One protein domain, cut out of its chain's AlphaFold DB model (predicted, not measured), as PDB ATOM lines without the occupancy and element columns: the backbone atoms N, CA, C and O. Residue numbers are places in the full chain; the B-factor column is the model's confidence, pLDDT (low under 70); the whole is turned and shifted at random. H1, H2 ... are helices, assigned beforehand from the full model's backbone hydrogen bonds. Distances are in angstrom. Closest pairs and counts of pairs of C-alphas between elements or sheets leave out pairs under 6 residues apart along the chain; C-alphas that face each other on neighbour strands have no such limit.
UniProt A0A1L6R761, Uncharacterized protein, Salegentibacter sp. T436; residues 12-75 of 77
ATOM      1  N   GLU A  12      23.705 -53.895  12.303       93.88
ATOM      2  CA  GLU A  12      24.421 -54.625  11.247       93.88
ATOM      3  C   GLU A  12      23.862 -56.041  11.092       93.88
ATOM      4  O   GLU A  12      23.399 -56.393  10.013       93.88
ATOM      5  N   ALA A  13      23.758 -56.800  12.190       89.31
ATOM      6  CA  ALA A  13      23.196 -58.147  12.150       89.31
ATOM      7  C   ALA A  13      21.721 -58.152  11.721       89.31
ATOM      8  O   ALA A  13      21.277 -59.080  11.053       89.31
ATOM      9  N   TYR A  14      20.955 -57.117  12.085       88.94
ATOM     10  CA  TYR A  14      19.566 -56.985  11.642       88.94
ATOM     11  C   TYR A  14      19.491 -56.782  10.129       88.94
ATOM     12  O   TYR A  14      18.683 -57.418   9.460       88.94
ATOM     13  N   LYS A  15      20.358 -55.923   9.585       89.88
ATOM     14  CA  LYS A  15      20.432 -55.670   8.148       89.88
ATOM     15  C   LYS A  15      20.824 -56.936   7.381       89.88
ATOM     16  O   LYS A  15      20.122 -57.296   6.443       89.88
ATOM     17  N   ASP A  16      21.875 -57.626   7.815       92.44
ATOM     18  CA  ASP A  16      22.341 -58.865   7.180       92.44
ATOM     19  C   ASP A  16      21.264 -59.960   7.221       92.44
ATOM     20  O   ASP A  16      21.068 -60.691   6.250       92.44
ATOM     21  N   LEU A  17      20.524 -60.052   8.333       89.50
ATOM     22  CA  LEU A  17      19.393 -60.965   8.462       89.50
ATOM     23  C   LEU A  17      18.274 -60.609   7.479       89.50
ATOM     24  O   LEU A  17      17.765 -61.497   6.808       89.50
ATOM     25  N   MET A  18      17.902 -59.333   7.360       86.31
ATOM     26  CA  MET A  18      16.867 -58.905   6.413       86.31
ATOM     27  C   MET A  18      17.279 -59.179   4.960       86.31
ATOM     28  O   MET A  18      16.476 -59.709   4.199       86.31
ATOM     29  N   GLU A  19      18.535 -58.916   4.589       88.88
ATOM     30  CA  GLU A  19      19.071 -59.253   3.259       88.88
ATOM     31  C   GLU A  19      19.091 -60.767   2.994       88.88
ATOM     32  O   GLU A  19      18.931 -61.215   1.858       88.88
ATOM     33  N   PHE A  20      19.306 -61.579   4.031       88.06
ATOM     34  CA  PHE A  20      19.201 -63.031   3.928       88.06
ATOM     35  C   PHE A  20      17.750 -63.485   3.739       88.06
ATOM     36  O   PHE A  20      17.498 -64.352   2.903       88.06
ATOM     37  N   LEU A  21      16.810 -62.898   4.486       85.81
ATOM     38  CA  LEU A  21      15.388 -63.234   4.414       85.81
ATOM     39  C   LEU A  21      14.757 -62.832   3.072       85.81
ATOM     40  O   LEU A  21      13.886 -63.545   2.589       85.81
ATOM     41  N   ASP A  22      15.248 -61.769   2.430       84.88
ATOM     42  CA  ASP A  22      14.781 -61.304   1.111       84.88
ATOM     43  C   ASP A  22      15.067 -62.300  -0.034       84.88
ATOM     44  O   ASP A  22      14.554 -62.164  -1.142       84.88
ATOM     45  N   LYS A  23      15.887 -63.332   0.217       87.81
ATOM     46  CA  LYS A  23      16.188 -64.397  -0.758       87.81
ATOM     47  C   LYS A  23      15.109 -65.475  -0.843       87.81
ATOM     48  O   LYS A  23      15.178 -66.296  -1.755       87.81
ATOM     49  N   PHE A  24      14.186 -65.518   0.113       86.81
ATOM     50  CA  PHE A  24      13.115 -66.508   0.155       86.81
ATOM     51  C   PHE A  24      11.860 -65.962  -0.516       86.81
ATOM     52  O   PHE A  24      11.522 -64.786  -0.377       86.81
ATOM     53  N   ASP A  25      11.135 -66.833  -1.213       81.25
ATOM     54  CA  ASP A  25       9.832 -66.463  -1.751       81.25
ATOM     55  C   ASP A  25       8.795 -66.347  -0.625       81.25
ATOM     56  O   ASP A  25       8.829 -67.077   0.367       81.25
ATOM     57  N   LYS A  26       7.786 -65.485  -0.814       76.50
ATOM     58  CA  LYS A  26       6.709 -65.249   0.176       76.50
ATOM     59  C   LYS A  26       5.898 -66.497   0.540       76.50
ATOM     60  O   LYS A  26       5.193 -66.500   1.542       76.50
ATOM     61  N   ASN A  27       5.966 -67.538  -0.289       79.88
ATOM     62  CA  ASN A  27       5.318 -68.822  -0.031       79.88
ATOM     63  C   ASN A  27       6.165 -69.745   0.866       79.88
ATOM     64  O   ASN A  27       5.635 -70.716   1.401       79.88
ATOM     65  N   GLU A  28       7.466 -69.470   0.999       81.81
ATOM     66  CA  GLU A  28       8.424 -70.245   1.796       81.81
ATOM     67  C   GLU A  28       8.691 -69.593   3.155       81.81
ATOM     68  O   GLU A  28       8.801 -70.294   4.162       81.81
ATOM     69  N   LEU A  29       8.779 -68.260   3.191       79.75
ATOM     70  CA  LEU A  29       9.042 -67.500   4.405       79.75
ATOM     71  C   LEU A  29       8.265 -66.182   4.393       79.75
ATOM     72  O   LEU A  29       8.401 -65.357   3.491       79.75
ATOM     73  N   GLU A  30       7.451 -65.983   5.425       80.06
ATOM     74  CA  GLU A  30       6.671 -64.767   5.626       80.06
ATOM     75  C   GLU A  30       7.218 -64.013   6.839       80.06
ATOM     76  O   GLU A  30       7.288 -64.547   7.948       80.06
ATOM     77  N   ILE A  31       7.604 -62.752   6.635       76.50
ATOM     78  CA  ILE A  31       7.882 -61.841   7.744       76.50
ATOM     79  C   ILE A  31       6.530 -61.366   8.260       76.50
ATOM     80  O   ILE A  31       5.901 -60.500   7.655       76.50
ATOM     81  N   ILE A  32       6.083 -61.954   9.366       76.31
ATOM     82  CA  ILE A  32       4.838 -61.561  10.021       76.31
ATOM     83  C   ILE A  32       5.147 -60.338  10.893       76.31
ATOM     84  O   ILE A  32       5.889 -60.472  11.872       76.31
ATOM     85  N   PRO A  33       4.633 -59.142  10.552       70.06
ATOM     86  CA  PRO A  33       4.771 -57.987  11.419       70.06
ATOM     87  C   PRO A  33       4.006 -58.236  12.718       70.06
ATOM     88  O   PRO A  33       2.908 -58.797  12.713       70.06
ATOM     89  N   ASP A  34       4.584 -57.804  13.833       79.56
ATOM     90  CA  ASP A  34       3.894 -57.832  15.115       79.56
ATOM     91  C   ASP A  34       2.725 -56.837  15.059       79.56
ATOM     92  O   ASP A  34       2.913 -55.619  14.983       79.56
ATOM     93  N   SER A  35       1.503 -57.370  15.032       79.50
ATOM     94  CA  SER A  35       0.283 -56.577  14.896       79.50
ATOM     95  C   SER A  35       0.083 -55.604  16.053       79.50
ATOM     96  O   SER A  35      -0.465 -54.521  15.845       79.50
ATOM     97  N   ASP A  36       0.528 -55.971  17.256       82.88
ATOM     98  CA  ASP A  36       0.419 -55.105  18.427       82.88
ATOM     99  C   ASP A  36       1.424 -53.959  18.327       82.88
ATOM    100  O   ASP A  36       1.064 -52.805  18.574       82.88
ATOM    101  N   PHE A  37       2.644 -54.247  17.869       80.12
ATOM    102  CA  PHE A  37       3.649 -53.222  17.599       80.12
ATOM    103  C   PHE A  37       3.180 -52.217  16.539       80.12
ATOM    104  O   PHE A  37       3.232 -51.010  16.773       80.12
ATOM    105  N   GLU A  38       2.678 -52.683  15.391       82.31
ATOM    106  CA  GLU A  38       2.213 -51.786  14.323       82.31
ATOM    107  C   GLU A  38       1.004 -50.948  14.760       82.31
ATOM    108  O   GLU A  38       0.923 -49.759  14.448       82.31
ATOM    109  N   LYS A  39       0.094 -51.525  15.554       87.44
ATOM    110  CA  LYS A  39      -1.034 -50.785  16.132       87.44
ATOM    111  C   LYS A  39      -0.562 -49.704  17.105       87.44
ATOM    112  O   LYS A  39      -1.029 -48.568  17.022       87.44
ATOM    113  N   GLN A  40       0.359 -50.033  18.011       89.00
ATOM    114  CA  GLN A  40       0.920 -49.069  18.963       89.00
ATOM    115  C   GLN A  40       1.667 -47.944  18.249       89.00
ATOM    116  O   GLN A  40       1.448 -46.773  18.548       89.00
ATOM    117  N   LYS A  41       2.487 -48.283  17.252       88.81
ATOM    118  CA  LYS A  41       3.201 -47.314  16.420       88.81
ATOM    119  C   LYS A  41       2.243 -46.362  15.706       88.81
ATOM    120  O   LYS A  41       2.465 -45.156  15.724       88.81
ATOM    121  N   ALA A  42       1.171 -46.883  15.109       90.75
ATOM    122  CA  ALA A  42       0.166 -46.063  14.440       90.75
ATOM    123  C   ALA A  42      -0.574 -45.126  15.411       90.75
ATOM    124  O   ALA A  42      -0.887 -43.997  15.042       90.75
ATOM    125  N   ASN A  43      -0.843 -45.569  16.643       91.75
ATOM    126  CA  ASN A  43      -1.455 -44.720  17.668       91.75
ATOM    127  C   ASN A  43      -0.518 -43.581  18.092       91.75
ATOM    128  O   ASN A  43      -0.923 -42.426  18.058       91.75
ATOM    129  N   LEU A  44       0.744 -43.897  18.396       92.94
ATOM    130  CA  LEU A  44       1.748 -42.896  18.776       92.94
ATOM    131  C   LEU A  44       1.995 -41.871  17.663       92.94
ATOM    132  O   LEU A  44       2.165 -40.689  17.939       92.94
ATOM    133  N   GLN A  45       1.988 -42.308  16.401       92.69
ATOM    134  CA  GLN A  45       2.123 -41.406  15.257       92.69
ATOM    135  C   GLN A  45       0.965 -40.397  15.194       92.69
ATOM    136  O   GLN A  45       1.204 -39.214  14.981       92.69
ATOM    137  N   LYS A  46      -0.275 -40.843  15.437       92.31
ATOM    138  CA  LYS A  46      -1.448 -39.955  15.482       92.31
ATOM    139  C   LYS A  46      -1.392 -38.972  16.646       92.31
ATOM    140  O   LYS A  46      -1.784 -37.823  16.483       92.31
ATOM    141  N   GLU A  47      -0.937 -39.417  17.814       89.31
ATOM    142  CA  GLU A  47      -0.757 -38.536  18.974       89.31
ATOM    143  C   GLU A  47       0.291 -37.457  18.685       89.31
ATOM    144  O   GLU A  47       0.057 -36.285  18.973       89.31
ATOM    145  N   LEU A  48       1.407 -37.826  18.050       90.69
ATOM    146  CA  LEU A  48       2.428 -36.872  17.626       90.69
ATOM    147  C   LEU A  48       1.876 -35.852  16.623       90.69
ATOM    148  O   LEU A  48       2.080 -34.657  16.807       90.69
ATOM    149  N   GLU A  49       1.147 -36.307  15.602       92.75
ATOM    150  CA  GLU A  49       0.501 -35.428  14.617       92.75
ATOM    151  C   GLU A  49      -0.481 -34.458  15.290       92.75
ATOM    152  O   GLU A  49      -0.454 -33.262  15.013       92.75
ATOM    153  N   ALA A  50      -1.289 -34.934  16.243       90.25
ATOM    154  CA  ALA A  50      -2.207 -34.078  16.993       90.25
ATOM    155  C   ALA A  50      -1.473 -32.996  17.807       90.25
ATOM    156  O   ALA A  50      -1.944 -31.859  17.876       90.25
ATOM    157  N   ILE A  51      -0.312 -33.324  18.386       90.12
ATOM    158  CA  ILE A  51       0.544 -32.354  19.084       90.12
ATOM    159  C   ILE A  51       1.118 -31.327  18.101       90.12
ATOM    160  O   ILE A  51       1.058 -30.125  18.360       90.12
ATOM    161  N   GLU A  52       1.656 -31.777  16.966       90.44
ATOM    162  CA  GLU A  52       2.263 -30.906  15.951       90.44
ATOM    163  C   GLU A  52       1.248 -29.952  15.305       90.44
ATOM    164  O   GLU A  52       1.572 -28.798  15.018       90.44
ATOM    165  N   GLU A  53       0.007 -30.402  15.116       92.25
ATOM    166  CA  GLU A  53      -1.094 -29.596  14.581       92.25
ATOM    167  C   GLU A  53      -1.713 -28.642  15.616       92.25
ATOM    168  O   GLU A  53      -2.557 -27.815  15.264       92.25
ATOM    169  N   GLY A  54      -1.304 -28.726  16.888       87.19
ATOM    170  CA  GLY A  54      -1.878 -27.935  17.980       87.19
ATOM    171  C   GLY A  54      -3.291 -28.373  18.380       87.19
ATOM    172  O   GLY A  54      -4.010 -27.608  19.017       87.19
ATOM    173  N   ASN A  55      -3.681 -29.594  18.007       86.38
ATOM    174  CA  ASN A  55      -4.947 -30.234  18.360       86.38
ATOM    175  C   ASN A  55      -4.848 -31.042  19.671       86.38
ATOM    176  O   ASN A  55      -5.799 -31.733  20.034       86.38
ATOM    177  N   SER A  56      -3.703 -30.995  20.361       84.88
ATOM    178  CA  SER A  56      -3.502 -31.625  21.667       84.88
ATOM    179  C   SER A  56      -3.780 -30.654  22.811       84.88
ATOM    180  O   SER A  56      -3.244 -29.542  22.823       84.88
ATOM    181  N   ASP A  57      -4.497 -31.120  23.827       81.62
ATOM    182  CA  ASP A  57      -4.617 -30.403  25.090       81.62
ATOM    183  C   ASP A  57      -3.344 -30.598  25.925       81.62
ATOM    184  O   ASP A  57      -2.868 -31.719  26.120       81.62
ATOM    185  N   LEU A  58      -2.778 -29.496  26.413       82.00
ATOM    186  CA  LEU A  58      -1.715 -29.527  27.412       82.00
ATOM    187  C   LEU A  58      -2.368 -29.471  28.786       82.00
ATOM    188  O   LEU A  58      -3.165 -28.572  29.042       82.00
ATOM    189  N   MET A  59      -2.008 -30.414  29.645       87.38
ATOM    190  CA  MET A  59      -2.460 -30.459  31.030       87.38
ATOM    191  C   MET A  59      -1.250 -30.377  31.948       87.38
ATOM    192  O   MET A  59      -0.202 -30.967  31.661       87.38
ATOM    193  N   ASP A  60      -1.387 -29.656  33.053       90.81
ATOM    194  CA  ASP A  60      -0.479 -29.833  34.177       90.81
ATOM    195  C   ASP A  60      -0.792 -31.128  34.953       90.81
ATOM    196  O   ASP A  60      -1.688 -31.902  34.606       90.81
ATOM    197  N   LEU A  61       0.004 -31.417  35.985       91.69
ATOM    198  CA  LEU A  61      -0.152 -32.651  36.756       91.69
ATOM    199  C   LEU A  61      -1.468 -32.691  37.550       91.69
ATOM    200  O   LEU A  61      -2.031 -33.769  37.706       91.69
ATOM    201  N   GLU A  62      -1.970 -31.551  38.030       92.56
ATOM    202  CA  GLU A  62      -3.215 -31.490  38.809       92.56
ATOM    203  C   GLU A  62      -4.442 -31.651  37.896       92.56
ATOM    204  O   GLU A  62      -5.410 -32.340  38.239       92.56
ATOM    205  N   GLU A  63      -4.385 -31.053  36.703       91.38
ATOM    206  CA  GLU A  63      -5.377 -31.222  35.641       91.38
ATOM    207  C   GLU A  63      -5.425 -32.672  35.153       91.38
ATOM    208  O   GLU A  63      -6.511 -33.236  34.984       91.38
ATOM    209  N   TYR A  64      -4.258 -33.301  34.991       91.06
ATOM    210  CA  TYR A  64      -4.154 -34.702  34.603       91.06
ATOM    211  C   TYR A  64      -4.721 -35.645  35.672       91.06
ATOM    212  O   TYR A  64      -5.518 -36.522  35.338       91.06
ATOM    213  N   ASP A  65      -4.391 -35.434  36.950       92.50
ATOM    214  CA  ASP A  65      -4.954 -36.221  38.055       92.50
ATOM    215  C   ASP A  65      -6.484 -36.091  38.105       92.50
ATOM    216  O   ASP A  65      -7.198 -37.088  38.202       92.50
ATOM    217  N   SER A  66      -7.010 -34.875  37.946       91.44
ATOM    218  CA  SER A  66      -8.460 -34.632  37.922       91.44
ATOM    219  C   SER A  66      -9.150 -35.311  36.733       91.44
ATOM    220  O   SER A  66     -10.263 -35.831  36.860       91.44
ATOM    221  N   TYR A  67      -8.500 -35.314  35.567       89.69
ATOM    222  CA  TYR A  67      -8.982 -36.022  34.385       89.69
ATOM    223  C   TYR A  67      -9.003 -37.538  34.608       89.69
ATOM    224  O   TYR A  67     -10.002 -38.184  34.287       89.69
ATOM    225  N   LEU A  68      -7.943 -38.103  35.193       91.25
ATOM    226  CA  LEU A  68      -7.872 -39.528  35.507       91.25
ATOM    227  C   LEU A  68      -8.939 -39.950  36.515       91.25
ATOM    228  O   LEU A  68      -9.629 -40.930  36.260       91.25
ATOM    229  N   GLU A  69      -9.121 -39.202  37.604       92.06
ATOM    230  CA  GLU A  69     -10.174 -39.458  38.599       92.06
ATOM    231  C   GLU A  69     -11.560 -39.472  37.948       92.06
ATOM    232  O   GLU A  69     -12.360 -40.381  38.173       92.06
ATOM    233  N   LYS A  70     -11.834 -38.514  37.051       90.50
ATOM    234  CA  LYS A  70     -13.083 -38.499  36.285       90.50
ATOM    235  C   LYS A  70     -13.232 -39.759  35.433       90.50
ATOM    236  O   LYS A  70     -14.278 -40.396  35.491       90.50
ATOM    237  N   VAL A  71     -12.213 -40.122  34.656       89.62
ATOM    238  CA  VAL A  71     -12.263 -41.312  33.796       89.62
ATOM    239  C   VAL A  71     -12.443 -42.581  34.623       89.62
ATOM    240  O   VAL A  71     -13.266 -43.410  34.270       89.62
ATOM    241  N   ILE A  72     -11.726 -42.733  35.736       91.31
ATOM    242  CA  ILE A  72     -11.849 -43.892  36.629       91.31
ATOM    243  C   ILE A  72     -13.270 -43.977  37.196       91.31
ATOM    244  O   ILE A  72     -13.880 -45.042  37.132       91.31
ATOM    245  N   SER A  73     -13.837 -42.847  37.631       90.06
ATOM    246  CA  SER A  73     -15.207 -42.784  38.156       90.06
ATOM    247  C   SER A  73     -16.282 -43.219  37.150       90.06
ATOM    248  O   SER A  73     -17.356 -43.651  37.553       90.06
ATOM    249  N   GLU A  74     -16.009 -43.149  35.840       90.06
ATOM    250  CA  GLU A  74     -16.927 -43.622  34.791       90.06
ATOM    251  C   GLU A  74     -16.965 -45.160  34.675       90.06
ATOM    252  O   GLU A  74     -17.879 -45.698  34.047       90.06
ATOM    253  N   TYR A  75     -16.000 -45.871  35.272       89.12
ATOM    254  CA  TYR A  75     -15.884 -47.337  35.245       89.12
ATOM    255  C   TYR A  75     -15.949 -47.991  36.634       89.12
ATOM    256  O   TYR A  75     -15.905 -49.221  36.724       89.12
TER     257      TYR A  75
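AT A GLANCE: This is residues 12 to 75 of the 77 residues of an uncharacterized protein of Salegentibacter sp. T436 (UniProt A0A1L6R761). Three separate helices are strung out along an open, zigzag chain: H2, the longest with 18 residues, is in the middle, with H1 towards one end and H3 towards the other, and no helix packs on another. A long stretch with no named element, residues 22 to 34, leads from H1 to H2. The printed part has 64 residues with three named helices, in the order H1, H2, H3, and no named strand; the class is all helix. It is extended, with a radius of gyration of the C-alphas of 20.5 A, and elongated, spanning 54 by 29 by 20 A.

IN THESE COORDINATES: Find C-alpha 12 at (24.421, -54.625, 11.247), where H1 begins; it holds residues 12 to 21 and measures 14.2 A from first to last C-alpha. Next find C-alpha 35 at (0.283, -56.577, 14.896); from there H2, residues 35 to 52, runs 25.8 A. H3, residues 61 to 73, is 18.2 A long and ends with C-alpha 73 at (-15.207, -42.784, 38.156).

HOW THE PARTS SIT: Look for C-alphas of H1 within 8 A of H2 and you will find none: the two are apart. H2 and H3 are apart too, and so are H1 and H3. Along H2, y rises from -56.577 at C-alpha 35 to -30.906 at C-alpha 52; along H3 it falls from -32.651 at C-alpha 61 to -42.784 at C-alpha 73. Residues 32 to 46, of which 35 to 46 belong to H2, stand free. In H1, H2 and H3 every O i to N i+4 pair is within hydrogen-bond range.

THE WHOLE: The two C-alphas farthest apart, those of Asp 25 and Glu 62, are 55.1 A apart. The printed part has no cut. The link from H1 to H2, 13 residues, is long; that from H2 to H3, 8 residues, is short. The mean pLDDT of the printed part is 87.3, and no printed residue is under 70.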